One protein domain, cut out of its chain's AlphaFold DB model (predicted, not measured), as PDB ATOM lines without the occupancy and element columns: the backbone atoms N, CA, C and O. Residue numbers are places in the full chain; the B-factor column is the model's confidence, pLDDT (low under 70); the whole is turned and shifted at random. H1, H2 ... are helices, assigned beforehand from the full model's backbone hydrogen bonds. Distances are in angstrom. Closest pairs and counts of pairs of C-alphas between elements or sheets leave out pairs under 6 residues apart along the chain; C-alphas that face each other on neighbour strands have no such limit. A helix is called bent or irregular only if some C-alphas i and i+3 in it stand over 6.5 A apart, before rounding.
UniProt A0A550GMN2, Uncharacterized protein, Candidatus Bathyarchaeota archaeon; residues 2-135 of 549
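What this domain is: This is residues 2 to 135 of the 549 residues of an uncharacterized protein of Candidatus Bathyarchaeota archaeon (UniProt A0A550GMN2). The long helix H7 crosses a narrow V-shaped hairpin of H4 and H5, and H1, H2 and H3 make a wide, loose arc round the end where H5 closes and H7 starts. Residues 124 to 135, of which 124 to 134 belong to H7, stick out from one end, and residues 9 to 21 of H1 stand free on the arc. The printed part has 134 residues with seven named helices, H1 to H7 in chain order, and no named strand; its class is all helix. It is loose, with a radius of gyration of the C-alphas of 18.2 A, and flat, spanning 64 by 36 by 19 A.

Where its parts are: H7, residues 102 to 134, is the longest helix, 48.3 A from C-alpha 102 at (135.520, 137.692, 191.161) to C-alpha 134 at (152.608, 96.619, 210.037), with a kink of 39 degrees near residue 109. H4, residues 52 to 70, measures 27.5 A and H5, residues 74 to 91, measures 25.6 A. H2 is residues 33 to 41, H3 residues 43 to 50 and H6 residues 93 to 96. H1, residues 2 to 29, was assigned as one helix by its hydrogen bonds but is bent: C-alphas 18 and 21 are 7.8 A apart. Its arms are H1a, residues 2 to 18, 24.3 A long from C-alpha 2 at (162.127, 134.380, 187.563), and H1b, residues 21 to 29. H1a is irregular, with C-alphas 15 and 18 6.6 A apart; H2 and H7 are only just irregular, with C-alphas 36 and 39 6.7 A apart and C-alphas 108 and 111 6.8 A apart.

How they stand to each other: H7 is the hub, touching H2, H4 and H5. With residues 112 to 123 alone it touches H4 at a steep tilt of 66 degrees; the closest C-alphas, of Gly 60 and Ala 120, are 4.2 A apart. With residues 102 to 113 alone it touches H5, closest at the C-alphas of Ser 91 and Tyr 102, 4.4 A. H4 and H5 form a helical hairpin, a shallow tilt of 28 degrees, opposite ways, closest at the C-alphas of Leu 68 and Leu 74, 5.6 A. H2 touches residues 102 to 106 of H7 alone, closest at the C-alphas of Val 41 and Gln 103, 6.2 A. H3 and H7 are near each other, with 8 pairs of C-alphas within 10 A. H6 is close to but not clearly touching H2, with the C-alphas of Ile 38 and Tyr 94 7.4 A apart. H1a is close to but not clearly touching H5, with the C-alphas of Gly 4 and Leu 79 6.9 A apart, and is about perpendicular to H1b at 87 degrees. H1b and H2 are only just apart, 8.3 A at the closest. Each O i to N i+4 pair is within hydrogen-bond range in H1b, H3 and H4, against 10 of 13 in H1a, 13 of 14 in H5, 23 of 29 in H7 and 0 of 5 in H2, where 5 of 6 O i to N i+3 pairs are; H6 is too short for an i+4 pair.

The domain as a whole: The two C-alphas farthest apart, of Gly 21 and Ile 135, are 65.1 A apart. The printed part has no cut, and its six links are tight. The mean pLDDT of the printed part is 74.8, and residues 2 to 36, residue 48 and residues 128 to 135 are under 70.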
ATOM      1  N   ILE A   2     162.077 133.501 188.757       42.34
ATOM      2  CA  ILE A   2     162.127 134.380 187.563       42.34
ATOM      3  C   ILE A   2     161.354 133.799 186.363       42.34
ATOM      4  O   ILE A   2     160.500 134.475 185.811       42.34
ATOM      5  N   GLY A   3     161.543 132.518 186.027       37.09
ATOM      6  CA  GLY A   3     160.799 131.888 184.923       37.09
ATOM      7  C   GLY A   3     159.285 131.756 185.151       37.09
ATOM      8  O   GLY A   3     158.525 131.792 184.194       37.09
ATOM      9  N   GLY A   4     158.834 131.652 186.407       37.78
ATOM     10  CA  GLY A   4     157.404 131.618 186.740       37.78
ATOM     11  C   GLY A   4     156.764 133.004 186.669       37.78
ATOM     12  O   GLY A   4     155.651 133.131 186.178       37.78
ATOM     13  N   VAL A   5     157.500 134.041 187.085       47.53
ATOM     14  CA  VAL A   5     157.094 135.446 186.921       47.53
ATOM     15  C   VAL A   5     157.040 135.816 185.438       47.53
ATOM     16  O   VAL A   5     156.050 136.374 185.002       47.53
ATOM     17  N   ILE A   6     158.038 135.421 184.641       50.78
ATOM     18  CA  ILE A   6     158.056 135.666 183.190       50.78
ATOM     19  C   ILE A   6     156.920 134.918 182.483       50.78
ATOM     20  O   ILE A   6     156.239 135.505 181.651       50.78
ATOM     21  N   ALA A   7     156.667 133.651 182.832       46.34
ATOM     22  CA  ALA A   7     155.540 132.902 182.278       46.34
ATOM     23  C   ALA A   7     154.194 133.529 182.668       46.34
ATOM     24  O   ALA A   7     153.312 133.638 181.827       46.34
ATOM     25  N   PHE A   8     154.049 134.003 183.908       50.78
ATOM     26  CA  PHE A   8     152.865 134.734 184.356       50.78
ATOM     27  C   PHE A   8     152.681 136.053 183.589       50.78
ATOM     28  O   PHE A   8     151.596 136.316 183.077       50.78
ATOM     29  N   SER A   9     153.743 136.847 183.436       53.28
ATOM     30  CA  SER A   9     153.709 138.096 182.670       53.28
ATOM     31  C   SER A   9     153.397 137.860 181.187       53.28
ATOM     32  O   SER A   9     152.612 138.594 180.604       53.28
ATOM     33  N   LEU A  10     153.943 136.814 180.568       51.84
ATOM     34  CA  LEU A  10     153.640 136.489 179.172       51.84
ATOM     35  C   LEU A  10     152.221 135.937 178.994       51.84
ATOM     36  O   LEU A  10     151.570 136.249 178.003       51.84
ATOM     37  N   TYR A  11     151.727 135.139 179.942       48.59
ATOM     38  CA  TYR A  11     150.434 134.470 179.807       48.59
ATOM     39  C   TYR A  11     149.247 135.355 180.198       48.59
ATOM     40  O   TYR A  11     148.188 135.245 179.594       48.59
ATOM     41  N   TYR A  12     149.409 136.236 181.188       52.28
ATOM     42  CA  TYR A  12     148.323 137.098 181.663       52.28
ATOM     43  C   TYR A  12     148.448 138.538 181.162       52.28
ATOM     44  O   TYR A  12     147.452 139.129 180.761       52.28
ATOM     45  N   LEU A  13     149.655 139.103 181.132       54.78
ATOM     46  CA  LEU A  13     149.864 140.529 180.849       54.78
ATOM     47  C   LEU A  13     149.810 140.835 179.343       54.78
ATOM     48  O   LEU A  13     149.294 141.875 178.945       54.78
ATOM     49  N   MET A  14     150.281 139.909 178.499       51.91
ATOM     50  CA  MET A  14     150.260 140.064 177.037       51.91
ATOM     51  C   MET A  14     148.835 140.058 176.454       51.91
ATOM     52  O   MET A  14     148.545 140.927 175.634       51.91
ATOM     53  N   PRO A  15     147.916 139.176 176.901       51.41
ATOM     54  CA  PRO A  15     146.508 139.266 176.521       51.41
ATOM     55  C   PRO A  15     145.767 140.436 177.169       51.41
ATOM     56  O   PRO A  15     144.771 140.863 176.608       51.41
ATOM     57  N   LEU A  16     146.216 140.950 178.324       46.91
ATOM     58  CA  LEU A  16     145.593 142.096 179.007       46.91
ATOM     59  C   LEU A  16     145.945 143.446 178.365       46.91
ATOM     60  O   LEU A  16     145.139 144.366 178.425       46.91
ATOM     61  N   LEU A  17     147.120 143.571 177.743       54.38
ATOM     62  CA  LEU A  17     147.625 144.818 177.150       54.38
ATOM     63  C   LEU A  17     146.672 145.488 176.134       54.38
ATOM     64  O   LEU A  17     146.487 146.698 176.233       54.38
ATOM     65  N   PRO A  18     146.035 144.762 175.195       52.31
ATOM     66  CA  PRO A  18     145.054 145.351 174.277       52.31
ATOM     67  C   PRO A  18     143.778 145.839 174.972       52.31
ATOM     68  O   PRO A  18     143.128 146.756 174.486       52.31
ATOM     69  N   TYR A  19     143.433 145.242 176.115       48.72
ATOM     70  CA  TYR A  19     142.227 145.551 176.885       48.72
ATOM     71  C   TYR A  19     142.538 146.398 178.116       48.72
ATOM     72  O   TYR A  19     141.721 146.463 179.025       48.72
ATOM     73  N   LEU A  20     143.715 147.029 178.189       53.50
ATOM     74  CA  LEU A  20     144.144 147.739 179.393       53.50
ATOM     75  C   LEU A  20     143.216 148.919 179.716       53.50
ATOM     76  O   LEU A  20     142.977 149.182 180.886       53.50
ATOM     77  N   GLY A  21     142.651 149.569 178.689       48.97
ATOM     78  CA  GLY A  21     141.601 150.583 178.839       48.97
ATOM     79  C   GLY A  21     140.338 150.004 179.476       48.97
ATOM     80  O   GLY A  21     139.957 150.432 180.555       48.97
ATOM     81  N   SER A  22     139.774 148.939 178.898       51.94
ATOM     82  CA  SER A  22     138.613 148.240 179.470       51.94
ATOM     83  C   SER A  22     138.890 147.650 180.856       51.94
ATOM     84  O   SER A  22     138.008 147.604 181.698       51.94
ATOM     85  N   PHE A  23     140.117 147.199 181.121       55.56
ATOM     86  CA  PHE A  23     140.543 146.727 182.434       55.56
ATOM     87  C   PHE A  23     140.582 147.878 183.436       55.56
ATOM     88  O   PHE A  23     140.137 147.700 184.562       55.56
ATOM     89  N   ILE A  24     141.076 149.053 183.037       58.09
ATOM     90  CA  ILE A  24     141.035 150.253 183.872       58.09
ATOM     91  C   ILE A  24     139.580 150.662 184.135       58.09
ATOM     92  O   ILE A  24     139.236 150.902 185.286       58.09
ATOM     93  N   ASP A  25     138.719 150.643 183.118       53.25
ATOM     94  CA  ASP A  25     137.286 150.925 183.254       53.25
ATOM     95  C   ASP A  25     136.590 149.957 184.209       53.25
ATOM     96  O   ASP A  25     135.931 150.380 185.153       53.25
ATOM     97  N   ILE A  26     136.818 148.656 184.061       57.88
ATOM     98  CA  ILE A  26     136.225 147.631 184.927       57.88
ATOM     99  C   ILE A  26     136.759 147.717 186.368       57.88
ATOM    100  O   ILE A  26     136.005 147.558 187.323       57.88
ATOM    101  N   VAL A  27     138.061 147.957 186.546       56.31
ATOM    102  CA  VAL A  27     138.721 147.916 187.865       56.31
ATOM    103  C   VAL A  27     138.542 149.216 188.646       56.31
ATOM    104  O   VAL A  27     138.438 149.179 189.872       56.31
ATOM    105  N   PHE A  28     138.536 150.359 187.956       53.84
ATOM    106  CA  PHE A  28     138.545 151.685 188.578       53.84
ATOM    107  C   PHE A  28     137.263 152.493 188.354       53.84
ATOM    108  O   PHE A  28     137.036 153.438 189.105       53.84
ATOM    109  N   PHE A  29     136.422 152.148 187.374       54.22
ATOM    110  CA  PHE A  29     135.225 152.930 187.039       54.22
ATOM    111  C   PHE A  29     133.907 152.128 187.128       54.22
ATOM    112  O   PHE A  29     132.868 152.724 187.384       54.22
ATOM    113  N   GLN A  30     133.938 150.789 187.060       57.31
ATOM    114  CA  GLN A  30     132.820 149.881 187.401       57.31
ATOM    115  C   GLN A  30     132.901 149.352 188.848       57.31
ATOM    116  O   GLN A  30     132.394 148.283 189.191       57.31
ATOM    117  N   LEU A  31     133.570 150.118 189.706       57.75
ATOM    118  CA  LEU A  31     133.871 149.812 191.105       57.75
ATOM    119  C   LEU A  31     132.631 149.343 191.889       57.75
ATOM    120  O   LEU A  31     132.713 148.445 192.726       57.75
ATOM    121  N   GLU A  32     131.475 149.923 191.575       56.41
ATOM    122  CA  GLU A  32     130.237 149.705 192.309       56.41
ATOM    123  C   GLU A  32     129.397 148.525 191.783       56.41
ATOM    124  O   GLU A  32     128.837 147.781 192.587       56.41
ATOM    125  N   THR A  33     129.389 148.239 190.474       58.56
ATOM    126  CA  THR A  33     128.676 147.062 189.929       58.56
ATOM    127  C   THR A  33     129.337 145.753 190.369       58.56
ATOM    128  O   THR A  33     128.665 144.766 190.678       58.56
ATOM    129  N   MET A  34     130.667 145.752 190.518       69.38
ATOM    130  CA  MET A  34     131.425 144.599 191.014       69.38
ATOM    131  C   MET A  34     131.095 144.248 192.478       69.38
ATOM    132  O   MET A  34     131.272 143.092 192.874       69.38
ATOM    133  N   LEU A  35     130.553 145.183 193.277       67.75
ATOM    134  CA  LEU A  35     130.071 144.892 194.638       67.75
ATOM    135  C   LEU A  35     128.951 143.841 194.625       67.75
ATOM    136  O   LEU A  35     128.932 142.958 195.485       67.75
ATOM    137  N   PHE A  36     128.065 143.867 193.622       66.56
ATOM    138  CA  PHE A  36     126.984 142.884 193.485       66.56
ATOM    139  C   PHE A  36     127.483 141.472 193.159       66.56
ATOM    140  O   PHE A  36     126.755 140.499 193.356       66.56
ATOM    141  N   GLN A  37     128.742 141.327 192.737       71.06
ATOM    142  CA  GLN A  37     129.362 140.023 192.506       71.06
ATOM    143  C   GLN A  37     130.022 139.438 193.767       71.06
ATOM    144  O   GLN A  37     130.339 138.246 193.792       71.06
ATOM    145  N   ILE A  38     130.201 140.219 194.844       77.44
ATOM    146  CA  ILE A  38     130.804 139.742 196.105       77.44
ATOM    147  C   ILE A  38     130.027 138.568 196.718       77.44
ATOM    148  O   ILE A  38     130.666 137.580 197.104       77.44
ATOM    149  N   PRO A  39     128.677 138.583 196.780       78.56
ATOM    150  CA  PRO A  39     127.920 137.443 197.276       78.56
ATOM    151  C   PRO A  39     128.254 136.133 196.563       78.56
ATOM    152  O   PRO A  39     128.161 135.094 197.206       78.56
ATOM    153  N   ALA A  40     128.686 136.155 195.291       71.31
ATOM    154  CA  ALA A  40     129.066 134.965 194.522       71.31
ATOM    155  C   ALA A  40     130.407 134.340 194.960       71.31
ATOM    156  O   ALA A  40     130.658 133.162 194.688       71.31
ATOM    157  N   VAL A  41     131.251 135.097 195.665       79.38
ATOM    158  CA  VAL A  41     132.578 134.678 196.150       79.38
ATOM    159  C   VAL A  41     132.710 134.707 197.673       79.38
ATOM    160  O   VAL A  41     133.812 134.562 198.203       79.38
ATOM    161  N   SER A  42     131.589 134.835 198.385       83.06
ATOM    162  CA  SER A  42     131.546 134.775 199.844       83.06
ATOM    163  C   SER A  42     132.037 133.424 200.379       83.06
ATOM    164  O   SER A  42     132.016 132.400 199.686       83.06
ATOM    165  N   ALA A  43     132.438 133.392 201.653       80.25
ATOM    166  CA  ALA A  43     132.846 132.155 202.322       80.25
ATOM    167  C   ALA A  43     131.760 131.065 202.236       80.25
ATOM    168  O   ALA A  43     132.068 129.899 201.981       80.25
ATOM    169  N   GLU A  44     130.490 131.452 202.379       75.31
ATOM    170  CA  GLU A  44     129.348 130.556 202.213       75.31
ATOM    171  C   GLU A  44     129.305 129.967 200.797       75.31
ATOM    172  O   GLU A  44     129.250 128.744 200.641       75.31
ATOM    173  N   LYS A  45     129.420 130.802 199.753       76.75
ATOM    174  CA  LYS A  45     129.442 130.312 198.367       76.75
ATOM    175  C   LYS A  45     130.646 129.431 198.074       76.75
ATOM    176  O   LYS A  45     130.489 128.429 197.387       76.75
ATOM    177  N   PHE A  46     131.825 129.724 198.618       78.31
ATOM    178  CA  PHE A  46     132.993 128.848 198.487       78.31
ATOM    179  C   PHE A  46     132.749 127.463 199.104       78.31
ATOM    180  O   PHE A  46     133.106 126.446 198.504       78.31
ATOM    181  N   ILE A  47     132.090 127.396 200.266       76.19
ATOM    182  CA  ILE A  47     131.698 126.130 200.909       76.19
ATOM    183  C   ILE A  47     130.602 125.412 200.103       76.19
ATOM    184  O   ILE A  47     130.606 124.179 200.007       76.19
ATOM    185  N   ILE A  48     129.674 126.150 199.494       69.00
ATOM    186  CA  ILE A  48     128.662 125.581 198.595       69.00
ATOM    187  C   ILE A  48     129.333 124.986 197.349       69.00
ATOM    188  O   ILE A  48     129.089 123.816 197.051       69.00
ATOM    189  N   ASN A  49     130.219 125.738 196.691       71.12
ATOM    190  CA  ASN A  49     130.863 125.372 195.427       71.12
ATOM    191  C   ASN A  49     131.883 124.235 195.581       71.12
ATOM    192  O   ASN A  49     131.888 123.298 194.786       71.12
ATOM    193  N   PHE A  50     132.744 124.294 196.601       74.75
ATOM    194  CA  PHE A  50     133.863 123.354 196.755       74.75
ATOM    195  C   PHE A  50     133.695 122.368 197.919       74.75
ATOM    196  O   PHE A  50     134.321 121.304 197.928       74.75
ATOM    197  N   GLY A  51     132.865 122.687 198.915       73.06
ATOM    198  CA  GLY A  51     132.628 121.828 200.075       73.06
ATOM    199  C   GLY A  51     133.914 121.390 200.781       73.06
ATOM    200  O   GLY A  51     134.843 122.169 200.988       73.06
ATOM    201  N   PHE A  52     133.983 120.108 201.146       73.56
ATOM    202  CA  PHE A  52     135.131 119.551 201.867       73.56
ATOM    203  C   PHE A  52     136.415 119.470 201.017       73.56
ATOM    204  O   PHE A  52     137.512 119.393 201.572       73.56
ATOM    205  N   ILE A  53     136.294 119.500 199.681       79.69
ATOM    206  CA  ILE A  53     137.430 119.435 198.749       79.69
ATOM    207  C   ILE A  53     138.324 120.667 198.939       79.69
ATOM    208  O   ILE A  53     139.546 120.556 198.900       79.69
ATOM    209  N   LEU A  54     137.740 121.823 199.269       84.38
ATOM    210  CA  LEU A  54     138.507 123.020 199.611       84.38
ATOM    211  C   LEU A  54     139.481 122.754 200.770       84.38
ATOM    212  O   LEU A  54     140.674 123.023 200.652       84.38
ATOM    213  N   PHE A  55     139.017 122.141 201.862       86.00
ATOM    214  CA  PHE A  55     139.865 121.826 203.017       86.00
ATOM    215  C   PHE A  55     140.916 120.751 202.706       86.00
ATOM    216  O   PHE A  55     142.070 120.871 203.126       86.00
ATOM    217  N   LEU A  56     140.551 119.725 201.926       83.38
ATOM    218  CA  LEU A  56     141.510 118.726 201.445       83.38
ATOM    219  C   LEU A  56     142.613 119.355 200.595       83.38
ATOM    220  O   LEU A  56     143.765 118.942 200.707       83.38
ATOM    221  N   SER A  57     142.289 120.367 199.791       90.62
ATOM    222  CA  SER A  57     143.274 121.066 198.972       90.62
ATOM    223  C   SER A  57     144.308 121.808 199.823       90.62
ATOM    224  O   SER A  57     145.504 121.670 199.575       90.62
ATOM    225  N   PHE A  58     143.904 122.484 200.905       93.12
ATOM    226  CA  PHE A  58     144.852 123.115 201.831       93.12
ATOM    227  C   PHE A  58     145.764 122.085 202.512       93.12
ATOM    228  O   PHE A  58     146.976 122.292 202.611       93.12
ATOM    229  N   PHE A  59     145.219 120.938 202.925       91.62
ATOM    230  CA  PHE A  59     146.028 119.854 203.492       91.62
ATOM    231  C   PHE A  59     146.994 119.256 202.457       91.62
ATOM    232  O   PHE A  59     148.169 119.001 202.737       91.62
ATOM    233  N   GLY A  60     146.515 119.083 201.227       92.50
ATOM    234  CA  GLY A  60     147.286 118.603 200.091       92.50
ATOM    235  C   GLY A  60     148.423 119.531 199.704       92.50
ATOM    236  O   GLY A  60     149.502 119.053 199.360       92.50
ATOM    237  N   LEU A  61     148.221 120.840 199.822       94.81
ATOM    238  CA  LEU A  61     149.239 121.860 199.590       94.81
ATOM    239  C   LEU A  61     150.422 121.675 200.552       94.81
ATOM    240  O   LEU A  61     151.573 121.598 200.113       94.81
ATOM    241  N   ILE A  62     150.139 121.474 201.844       94.88
ATOM    242  CA  ILE A  62     151.158 121.196 202.869       94.88
ATOM    243  C   ILE A  62     151.889 119.878 202.571       94.88
ATOM    244  O   ILE A  62     153.122 119.832 202.579       94.88
ATOM    245  N   ILE A  63     151.158 118.801 202.263       93.56
ATOM    246  CA  ILE A  63     151.766 117.501 201.938       93.56
ATOM    247  C   ILE A  63     152.670 117.620 200.709       93.56
ATOM    248  O   ILE A  63     153.820 117.175 200.745       93.56
ATOM    249  N   THR A  64     152.176 118.256 199.648       93.88
ATOM    250  CA  THR A  64     152.899 118.444 198.386       93.88
ATOM    251  C   THR A  64     154.208 119.189 198.617       93.88
ATOM    252  O   THR A  64     155.244 118.759 198.110       93.88
ATOM    253  N   PHE A  65     154.197 120.238 199.447       94.94
ATOM    254  CA  PHE A  65     155.418 120.930 199.854       94.94
ATOM    255  C   PHE A  65     156.418 119.973 200.510       94.94
ATOM    256  O   PHE A  65     157.573 119.900 200.091       94.94
ATOM    257  N   THR A  66     155.984 119.205 201.517       93.38
ATOM    258  CA  THR A  66     156.891 118.309 202.252       93.38
ATOM    259  C   THR A  66     157.478 117.204 201.374       93.38
ATOM    260  O   THR A  66     158.671 116.914 201.473       93.38
ATOM    261  N   GLU A  67     156.680 116.605 200.491       90.94
ATOM    262  CA  GLU A  67     157.117 115.514 199.616       90.94
ATOM    263  C   GLU A  67     158.010 116.016 198.475       90.94
ATOM    264  O   GLU A  67     159.046 115.409 198.196       90.94
ATOM    265  N   LEU A  68     157.686 117.155 197.853       91.88
ATOM    266  CA  LEU A  68     158.530 117.737 196.804       91.88
ATOM    267  C   LEU A  68     159.819 118.345 197.363       91.88
ATOM    268  O   LEU A  68     160.852 118.270 196.695       91.88
ATOM    269  N   LYS A  69     159.804 118.856 198.602       93.00
ATOM    270  CA  LYS A  69     161.020 119.280 199.314       93.00
ATOM    271  C   LYS A  69     161.980 118.109 199.514       93.00
ATOM    272  O   LYS A  69     163.161 118.246 199.211       93.00
ATOM    273  N   LYS A  70     161.484 116.945 199.955       92.25
ATOM    274  CA  LYS A  70     162.304 115.723 200.100       92.25
ATOM    275  C   LYS A  70     162.898 115.250 198.771       92.25
ATOM    276  O   LYS A  70     163.993 114.705 198.760       92.25
ATOM    277  N   LYS A  71     162.185 115.465 197.662       90.50
ATOM    278  CA  LYS A  71     162.607 115.084 196.302       90.50
ATOM    279  C   LYS A  71     163.421 116.166 195.575       90.50
ATOM    280  O   LYS A  71     163.653 116.034 194.378       90.50
ATOM    281  N   GLY A  72     163.787 117.267 196.238       90.75
ATOM    282  CA  GLY A  72     164.532 118.375 195.619       90.75
ATOM    283  C   GLY A  72     163.797 119.087 194.471       90.75
ATOM    284  O   GLY A  72     164.413 119.821 193.709       90.75
ATOM    285  N   SER A  73     162.483 118.889 194.331       91.31
ATOM    286  CA  SER A  73     161.688 119.289 193.159       91.31
ATOM    287  C   SER A  73     160.752 120.469 193.461       91.31
ATOM    288  O   SER A  73     159.609 120.514 193.008       91.31
ATOM    289  N   LEU A  74     161.219 121.440 194.257       90.31
ATOM    290  CA  LEU A  74     160.400 122.566 194.733       90.31
ATOM    291  C   LEU A  74     159.869 123.473 193.610       90.31
ATOM    292  O   LEU A  74     158.848 124.125 193.799       90.31
ATOM    293  N   GLY A  75     160.503 123.485 192.432       88.12
ATOM    294  CA  GLY A  75     160.006 124.233 191.270       88.12
ATOM    295  C   GLY A  75     158.564 123.870 190.891       88.12
ATOM    296  O   GLY A  75     157.763 124.761 190.617       88.12
ATOM    297  N   ILE A  76     158.216 122.580 190.969       86.94
ATOM    298  CA  ILE A  76     156.865 122.073 190.682       86.94
ATOM    299  C   ILE A  76     155.870 122.556 191.743       86.94
ATOM    300  O   ILE A  76     154.770 122.986 191.406       86.94
ATOM    301  N   TYR A  77     156.271 122.541 193.019       91.06
ATOM    302  CA  TYR A  77     155.441 123.058 194.109       91.06
ATOM    303  C   TYR A  77     155.101 124.531 193.886       91.06
ATOM    304  O   TYR A  77     153.934 124.902 193.971       91.06
ATOM    305  N   TYR A  78     156.101 125.357 193.563       88.31
ATOM    306  CA  TYR A  78     155.874 126.782 193.344       88.31
ATOM    307  C   TYR A  78     154.890 127.028 192.203       88.31
ATOM    308  O   TYR A  78     153.959 127.808 192.377       88.31
ATOM    309  N   LEU A  79     155.035 126.321 191.081       87.19
ATOM    310  CA  LEU A  79     154.127 126.459 189.944       87.19
ATOM    311  C   LEU A  79     152.679 126.085 190.307       87.19
ATOM    312  O   LEU A  79     151.768 126.865 190.041       87.19
ATOM    313  N   LEU A  80     152.471 124.952 190.987       86.50
ATOM    314  CA  LEU A  80     151.142 124.532 191.455       86.50
ATOM    315  C   LEU A  80     150.561 125.492 192.503       86.50
ATOM    316  O   LEU A  80     149.371 125.786 192.488       86.50
ATOM    317  N   SER A  81     151.402 126.011 193.402       89.62
ATOM    318  CA  SER A  81     150.974 126.967 194.426       89.62
ATOM    319  C   SER A  81     150.559 128.309 193.825       89.62
ATOM    320  O   SER A  81     149.577 128.886 194.280       89.62
ATOM    321  N   LEU A  82     151.231 128.784 192.769       90.06
ATOM    322  CA  LEU A  82     150.832 130.003 192.057       90.06
ATOM    323  C   LEU A  82     149.463 129.820 191.393       90.06
ATOM    324  O   LEU A  82     148.605 130.685 191.530       90.06
ATOM    325  N   GLY A  83     149.225 128.662 190.771       86.19
ATOM    326  CA  GLY A  83     147.918 128.303 190.211       86.19
ATOM    327  C   GLY A  83     146.796 128.149 191.248       86.19
ATOM    328  O   GLY A  83     145.633 128.075 190.866       86.19
ATOM    329  N   PHE A  84     147.107 128.090 192.545       91.12
ATOM    330  CA  PHE A  84     146.116 128.084 193.625       91.12
ATOM    331  C   PHE A  84     145.948 129.470 194.248       91.12
ATOM    332  O   PHE A  84     144.841 129.993 194.318       91.12
ATOM    333  N   PHE A  85     147.046 130.088 194.683       91.94
ATOM    334  CA  PHE A  85     146.996 131.338 195.433       91.94
ATOM    335  C   PHE A  85     146.649 132.545 194.571       91.94
ATOM    336  O   PHE A  85     145.982 133.437 195.080       91.94
ATOM    337  N   ILE A  86     147.053 132.593 193.295       88.56
ATOM    338  CA  ILE A  86     146.732 133.745 192.442       88.56
ATOM    339  C   ILE A  86     145.224 133.823 192.177       88.56
ATOM    340  O   ILE A  86     144.642 134.858 192.497       88.56
ATOM    341  N   PRO A  87     144.544 132.771 191.677       89.44
ATOM    342  CA  PRO A  87     143.098 132.845 191.499       89.44
ATOM    343  C   PRO A  87     142.351 133.035 192.823       89.44
ATOM    344  O   PRO A  87     141.362 133.761 192.856       89.44
ATOM    345  N   LEU A  88     142.850 132.457 193.928       90.44
ATOM    346  CA  LEU A  88     142.242 132.640 195.250       90.44
ATOM    347  C   LEU A  88     142.309 134.106 195.665       90.44
ATOM    348  O   LEU A  88     141.292 134.686 196.032       90.44
ATOM    349  N   PHE A  89     143.489 134.711 195.545       90.06
ATOM    350  CA  PHE A  89     143.711 136.118 195.837       90.06
ATOM    351  C   PHE A  89     142.821 137.012 194.974       90.06
ATOM    352  O   PHE A  89     142.113 137.849 195.518       90.06
ATOM    353  N   LEU A  90     142.790 136.802 193.655       87.12
ATOM    354  CA  LEU A  90     141.975 137.612 192.744       87.12
ATOM    355  C   LEU A  90     140.473 137.467 193.039       87.12
ATOM    356  O   LEU A  90     139.766 138.471 193.049       87.12
ATOM    357  N   SER A  91     140.001 136.262 193.383       87.62
ATOM    358  CA  SER A  91     138.603 136.025 193.779       87.62
ATOM    359  C   SER A  91     138.208 136.675 195.112       87.62
ATOM    360  O   SER A  91     137.030 136.913 195.340       87.62
ATOM    361  N   GLN A  92     139.177 136.957 195.989       88.69
ATOM    362  CA  GLN A  92     138.968 137.544 197.321       88.69
ATOM    363  C   GLN A  92     139.503 138.979 197.418       88.69
ATOM    364  O   GLN A  92     139.578 139.557 198.500       88.69
ATOM    365  N   SER A  93     139.904 139.559 196.288       85.81
ATOM    366  CA  SER A  93     140.596 140.848 196.240       85.81
ATOM    367  C   SER A  93     139.706 142.023 196.675       85.81
ATOM    368  O   SER A  93     140.232 143.056 197.094       85.81
ATOM    369  N   TYR A  94     138.383 141.814 196.736       81.38
ATOM    370  CA  TYR A  94     137.418 142.729 197.356       81.38
ATOM    371  C   TYR A  94     137.759 143.065 198.816       81.38
ATOM    372  O   TYR A  94     137.535 144.188 199.255       81.38
ATOM    373  N   LEU A  95     138.382 142.139 199.561       83.88
ATOM    374  CA  LEU A  95     138.829 142.369 200.944       83.88
ATOM    375  C   LEU A  95     139.930 143.435 201.051       83.88
ATOM    376  O   LEU A  95     140.190 143.950 202.135       83.88
ATOM    377  N   LEU A  96     140.594 143.741 199.936       80.00
ATOM    378  CA  LEU A  96     141.634 144.761 199.820       80.00
ATOM    379  C   LEU A  96     141.152 145.987 199.029       80.00
ATOM    380  O   LEU A  96     141.970 146.834 198.678       80.00
ATOM    381  N   GLY A  97     139.852 146.070 198.720       70.56
ATOM    382  CA  GLY A  97     139.272 147.143 197.911       70.56
ATOM    383  C   GLY A  97     139.640 147.076 196.426       70.56
ATOM    384  O   GLY A  97     139.608 148.100 195.752       70.56
ATOM    385  N   ILE A  98     140.028 145.903 195.914       74.75
ATOM    386  CA  ILE A  98     140.299 145.693 194.487       74.75
ATOM    387  C   ILE A  98     139.052 145.075 193.846       74.75
ATOM    388  O   ILE A  98     138.597 144.001 194.254       74.75
ATOM    389  N   TYR A  99     138.509 145.752 192.835       72.19
ATOM    390  CA  TYR A  99     137.260 145.381 192.174       72.19
ATOM    391  C   TYR A  99     137.520 144.649 190.867       72.19
ATOM    392  O   TYR A  99     138.192 145.149 189.971       72.19
ATOM    393  N   LEU A 100     137.076 143.396 190.812       73.25
ATOM    394  CA  LEU A 100     137.360 142.462 189.730       73.25
ATOM    395  C   LEU A 100     136.149 141.551 189.502       73.25
ATOM    396  O   LEU A 100     135.370 141.349 190.432       73.25
ATOM    397  N   PRO A 101     136.028 140.913 188.324       70.81
ATOM    398  CA  PRO A 101     135.001 139.903 188.066       70.81
ATOM    399  C   PRO A 101     135.296 138.618 188.862       70.81
ATOM    400  O   PRO A 101     135.820 137.628 188.337       70.81
ATOM    401  N   TYR A 102     135.018 138.649 190.170       79.75
ATOM    402  CA  TYR A 102     135.520 137.692 191.161       79.75
ATOM    403  C   TYR A 102     135.142 136.247 190.838       79.75
ATOM    404  O   TYR A 102     135.968 135.335 190.957       79.75
ATOM    405  N   GLN A 103     133.908 136.043 190.369       74.88
ATOM    406  CA  GLN A 103     133.366 134.729 190.031       74.88
ATOM    407  C   GLN A 103     134.187 134.028 188.938       74.88
ATOM    408  O   GLN A 103     134.362 132.809 188.980       74.88
ATOM    409  N   ARG A 104     134.783 134.784 188.006       75.50
ATOM    410  CA  ARG A 104     135.626 134.224 186.940       75.50
ATOM    411  C   ARG A 104     136.894 133.572 187.495       75.50
ATOM    412  O   ARG A 104     137.350 132.560 186.966       75.50
ATOM    413  N   PHE A 105     137.444 134.100 188.589       83.75
ATOM    414  CA  PHE A 105     138.640 133.546 189.231       83.75
ATOM    415  C   PHE A 105     138.367 132.256 190.010       83.75
ATOM    416  O   PHE A 105     139.264 131.423 190.139       83.75
ATOM    417  N   VAL A 106     137.120 132.032 190.436       82.31
ATOM    418  CA  VAL A 106     136.692 130.778 191.077       82.31
ATOM    419  C   VAL A 106     136.873 129.587 190.130       82.31
ATOM    420  O   VAL A 106     137.316 128.523 190.560       82.31
ATOM    421  N   TYR A 107     136.619 129.766 188.831       77.12
ATOM    422  CA  TYR A 107     136.833 128.717 187.828       77.12
ATOM    423  C   TYR A 107     138.306 128.284 187.742       77.12
ATOM    424  O   TYR A 107     138.614 127.090 187.715       77.12
ATOM    425  N   TYR A 108     139.234 129.244 187.788       83.19
ATOM    426  CA  TYR A 108     140.674 128.971 187.721       83.19
ATOM    427  C   TYR A 108     141.234 128.280 188.977       83.19
ATOM    428  O   TYR A 108     142.329 127.721 188.923       83.19
ATOM    429  N   LEU A 109     140.493 128.254 190.092       85.88
ATOM    430  CA  LEU A 109     140.872 127.494 191.290       85.88
ATOM    431  C   LEU A 109     140.684 125.986 191.138       85.88
ATOM    432  O   LEU A 109     141.387 125.209 191.789       85.88
ATOM    433  N   LEU A 110     139.734 125.567 190.302       82.12
ATOM    434  CA  LEU A 110     139.251 124.191 190.257       82.12
ATOM    435  C   LEU A 110     140.359 123.161 189.947       82.12
ATOM    436  O   LEU A 110     140.448 122.172 190.683       82.12
ATOM    437  N   PRO A 111     141.265 123.381 188.968       85.81
ATOM    438  CA  PRO A 111     142.360 122.448 188.701       85.81
ATOM    439  C   PRO A 111     143.298 122.275 189.901       85.81
ATOM    440  O   PRO A 111     143.637 121.153 190.277       85.81
ATOM    441  N   SER A 112     143.687 123.375 190.548       88.69
ATOM    442  CA  SER A 112     144.602 123.347 191.692       88.69
ATOM    443  C   SER A 112     143.965 122.709 192.924       88.69
ATOM    444  O   SER A 112     144.604 121.897 193.597       88.69
ATOM    445  N   ILE A 113     142.691 123.019 193.191       86.88
ATOM    446  CA  ILE A 113     141.907 122.382 194.256       86.88
ATOM    447  C   ILE A 113     141.855 120.868 194.031       86.88
ATOM    448  O   ILE A 113     142.123 120.107 194.965       86.88
ATOM    449  N   ALA A 114     141.578 120.421 192.804       85.25
ATOM    450  CA  ALA A 114     141.530 119.003 192.464       85.25
ATOM    451  C   ALA A 114     142.894 118.313 192.649       85.25
ATOM    452  O   ALA A 114     142.964 117.271 193.304       85.25
ATOM    453  N   ILE A 115     143.981 118.907 192.142       87.94
ATOM    454  CA  ILE A 115     145.340 118.354 192.256       87.94
ATOM    455  C   ILE A 115     145.740 118.198 193.723       87.94
ATOM    456  O   ILE A 115     146.127 117.108 194.146       87.94
ATOM    457  N   PHE A 116     145.632 119.260 194.526       93.12
ATOM    458  CA  PHE A 116     146.043 119.183 195.925       93.12
ATOM    459  C   PHE A 116     145.149 118.234 196.728       93.12
ATOM    460  O   PHE A 116     145.659 117.436 197.515       93.12
ATOM    461  N   SER A 117     143.841 118.227 196.476       86.50
ATOM    462  CA  SER A 117     142.926 117.287 197.133       86.50
ATOM    463  C   SER A 117     143.254 115.835 196.798       86.50
ATOM    464  O   SER A 117     143.248 114.985 197.689       86.50
ATOM    465  N   ALA A 118     143.613 115.546 195.545       85.56
ATOM    466  CA  ALA A 118     144.059 114.221 195.129       85.56
ATOM    467  C   ALA A 118     145.357 113.810 195.840       85.56
ATOM    468  O   ALA A 118     145.464 112.675 196.307       85.56
ATOM    469  N   VAL A 119     146.317 114.729 195.999       89.62
ATOM    470  CA  VAL A 119     147.545 114.463 196.768       89.62
ATOM    471  C   VAL A 119     147.227 114.150 198.231       89.62
ATOM    472  O   VAL A 119     147.752 113.173 198.770       89.62
ATOM    473  N   ALA A 120     146.354 114.934 198.872       87.50
ATOM    474  CA  ALA A 120     145.917 114.686 200.245       87.50
ATOM    475  C   ALA A 120     145.259 113.311 200.389       87.50
ATOM    476  O   ALA A 120     145.631 112.523 201.262       87.50
ATOM    477  N   PHE A 121     144.319 113.001 199.499       81.50
ATOM    478  CA  PHE A 121     143.590 111.742 199.509       81.50
ATOM    479  C   PHE A 121     144.521 110.541 199.293       81.50
ATOM    480  O   PHE A 121     144.512 109.593 200.079       81.50
ATOM    481  N   TRP A 122     145.405 110.614 198.296       81.56
ATOM    482  CA  TRP A 122     146.407 109.582 198.023       81.56
ATOM    483  C   TRP A 122     147.368 109.371 199.195       81.56
ATOM    484  O   TRP A 122     147.742 108.242 199.522       81.56
ATOM    485  N   PHE A 123     147.779 110.448 199.863       84.25
ATOM    486  CA  PHE A 123     148.627 110.353 201.045       84.25
ATOM    487  C   PHE A 123     147.920 109.635 202.199       84.25
ATOM    488  O   PHE A 123     148.525 108.767 202.836       84.25
ATOM    489  N   ILE A 124     146.643 109.949 202.442       78.44
ATOM    490  CA  ILE A 124     145.816 109.284 203.457       78.44
ATOM    491  C   ILE A 124     145.701 107.786 203.145       78.44
ATOM    492  O   ILE A 124     146.000 106.966 204.017       78.44
ATOM    493  N   LEU A 125     145.379 107.420 201.899       73.81
ATOM    494  CA  LEU A 125     145.294 106.020 201.464       73.81
ATOM    495  C   LEU A 125     146.616 105.264 201.663       73.81
ATOM    496  O   LEU A 125     146.634 104.194 202.269       73.81
ATOM    497  N   ASN A 126     147.744 105.850 201.254       76.25
ATOM    498  CA  ASN A 126     149.062 105.239 201.446       76.25
ATOM    499  C   ASN A 126     149.422 105.031 202.921       76.25
ATOM    500  O   ASN A 126     150.085 104.055 203.284       76.25
ATOM    501  N   LYS A 127     149.054 105.977 203.793       79.12
ATOM    502  CA  LYS A 127     149.314 105.867 205.234       79.12
ATOM    503  C   LYS A 127     148.464 104.771 205.863       79.12
ATOM    504  O   LYS A 127     148.997 103.996 206.655       79.12
ATOM    505  N   ILE A 128     147.201 104.677 205.463       68.25
ATOM    506  CA  ILE A 128     146.289 103.597 205.839       68.25
ATOM    507  C   ILE A 128     146.863 102.236 205.419       68.25
ATOM    508  O   ILE A 128     146.958 101.325 206.242       68.25
ATOM    509  N   GLU A 129     147.301 102.099 204.166       67.31
ATOM    510  CA  GLU A 129     147.839 100.845 203.635       67.31
ATOM    511  C   GLU A 129     149.115 100.417 204.376       67.31
ATOM    512  O   GLU A 129     149.203  99.301 204.896       67.31
ATOM    513  N   LYS A 130     150.086 101.325 204.534       69.25
ATOM    514  CA  LYS A 130     151.337 101.036 205.260       69.25
ATOM    515  C   LYS A 130     151.105 100.703 206.735       69.25
ATOM    516  O   LYS A 130     151.840  99.893 207.300       69.25
ATOM    517  N   PHE A 131     150.104 101.315 207.364       64.81
ATOM    518  CA  PHE A 131     149.710 100.986 208.732       64.81
ATOM    519  C   PHE A 131     149.085  99.583 208.811       64.81
ATOM    520  O   PHE A 131     149.452  98.806 209.692       64.81
ATOM    521  N   ASN A 132     148.241  99.211 207.841       59.28
ATOM    522  CA  ASN A 132     147.657  97.870 207.728       59.28
ATOM    523  C   ASN A 132     148.703  96.760 207.552       59.28
ATOM    524  O   ASN A 132     148.540  95.681 208.122       59.28
ATOM    525  N   TYR A 133     149.783  97.013 206.807       59.03
ATOM    526  CA  TYR A 133     150.867  96.040 206.614       59.03
ATOM    527  C   TYR A 133     151.710  95.787 207.875       59.03
ATOM    528  O   TYR A 133     152.251  94.695 208.032       59.03
ATOM    529  N   LYS A 134     151.816  96.756 208.796       60.62
ATOM    530  CA  LYS A 134     152.608  96.619 210.037       60.62
ATOM    531  C   LYS A 134     151.861  95.950 211.194       60.62
ATOM    532  O   LYS A 134     152.479  95.587 212.193       60.62
ATOM    533  N   ILE A 135     150.544  95.787 211.093       59.09
ATOM    534  CA  ILE A 135     149.725  95.212 212.162       59.09
ATOM    535  C   ILE A 135     149.584  93.701 211.942       59.09
ATOM    536  O   ILE A 135     148.771  93.247 211.142       59.09
TER     537      ILE A 135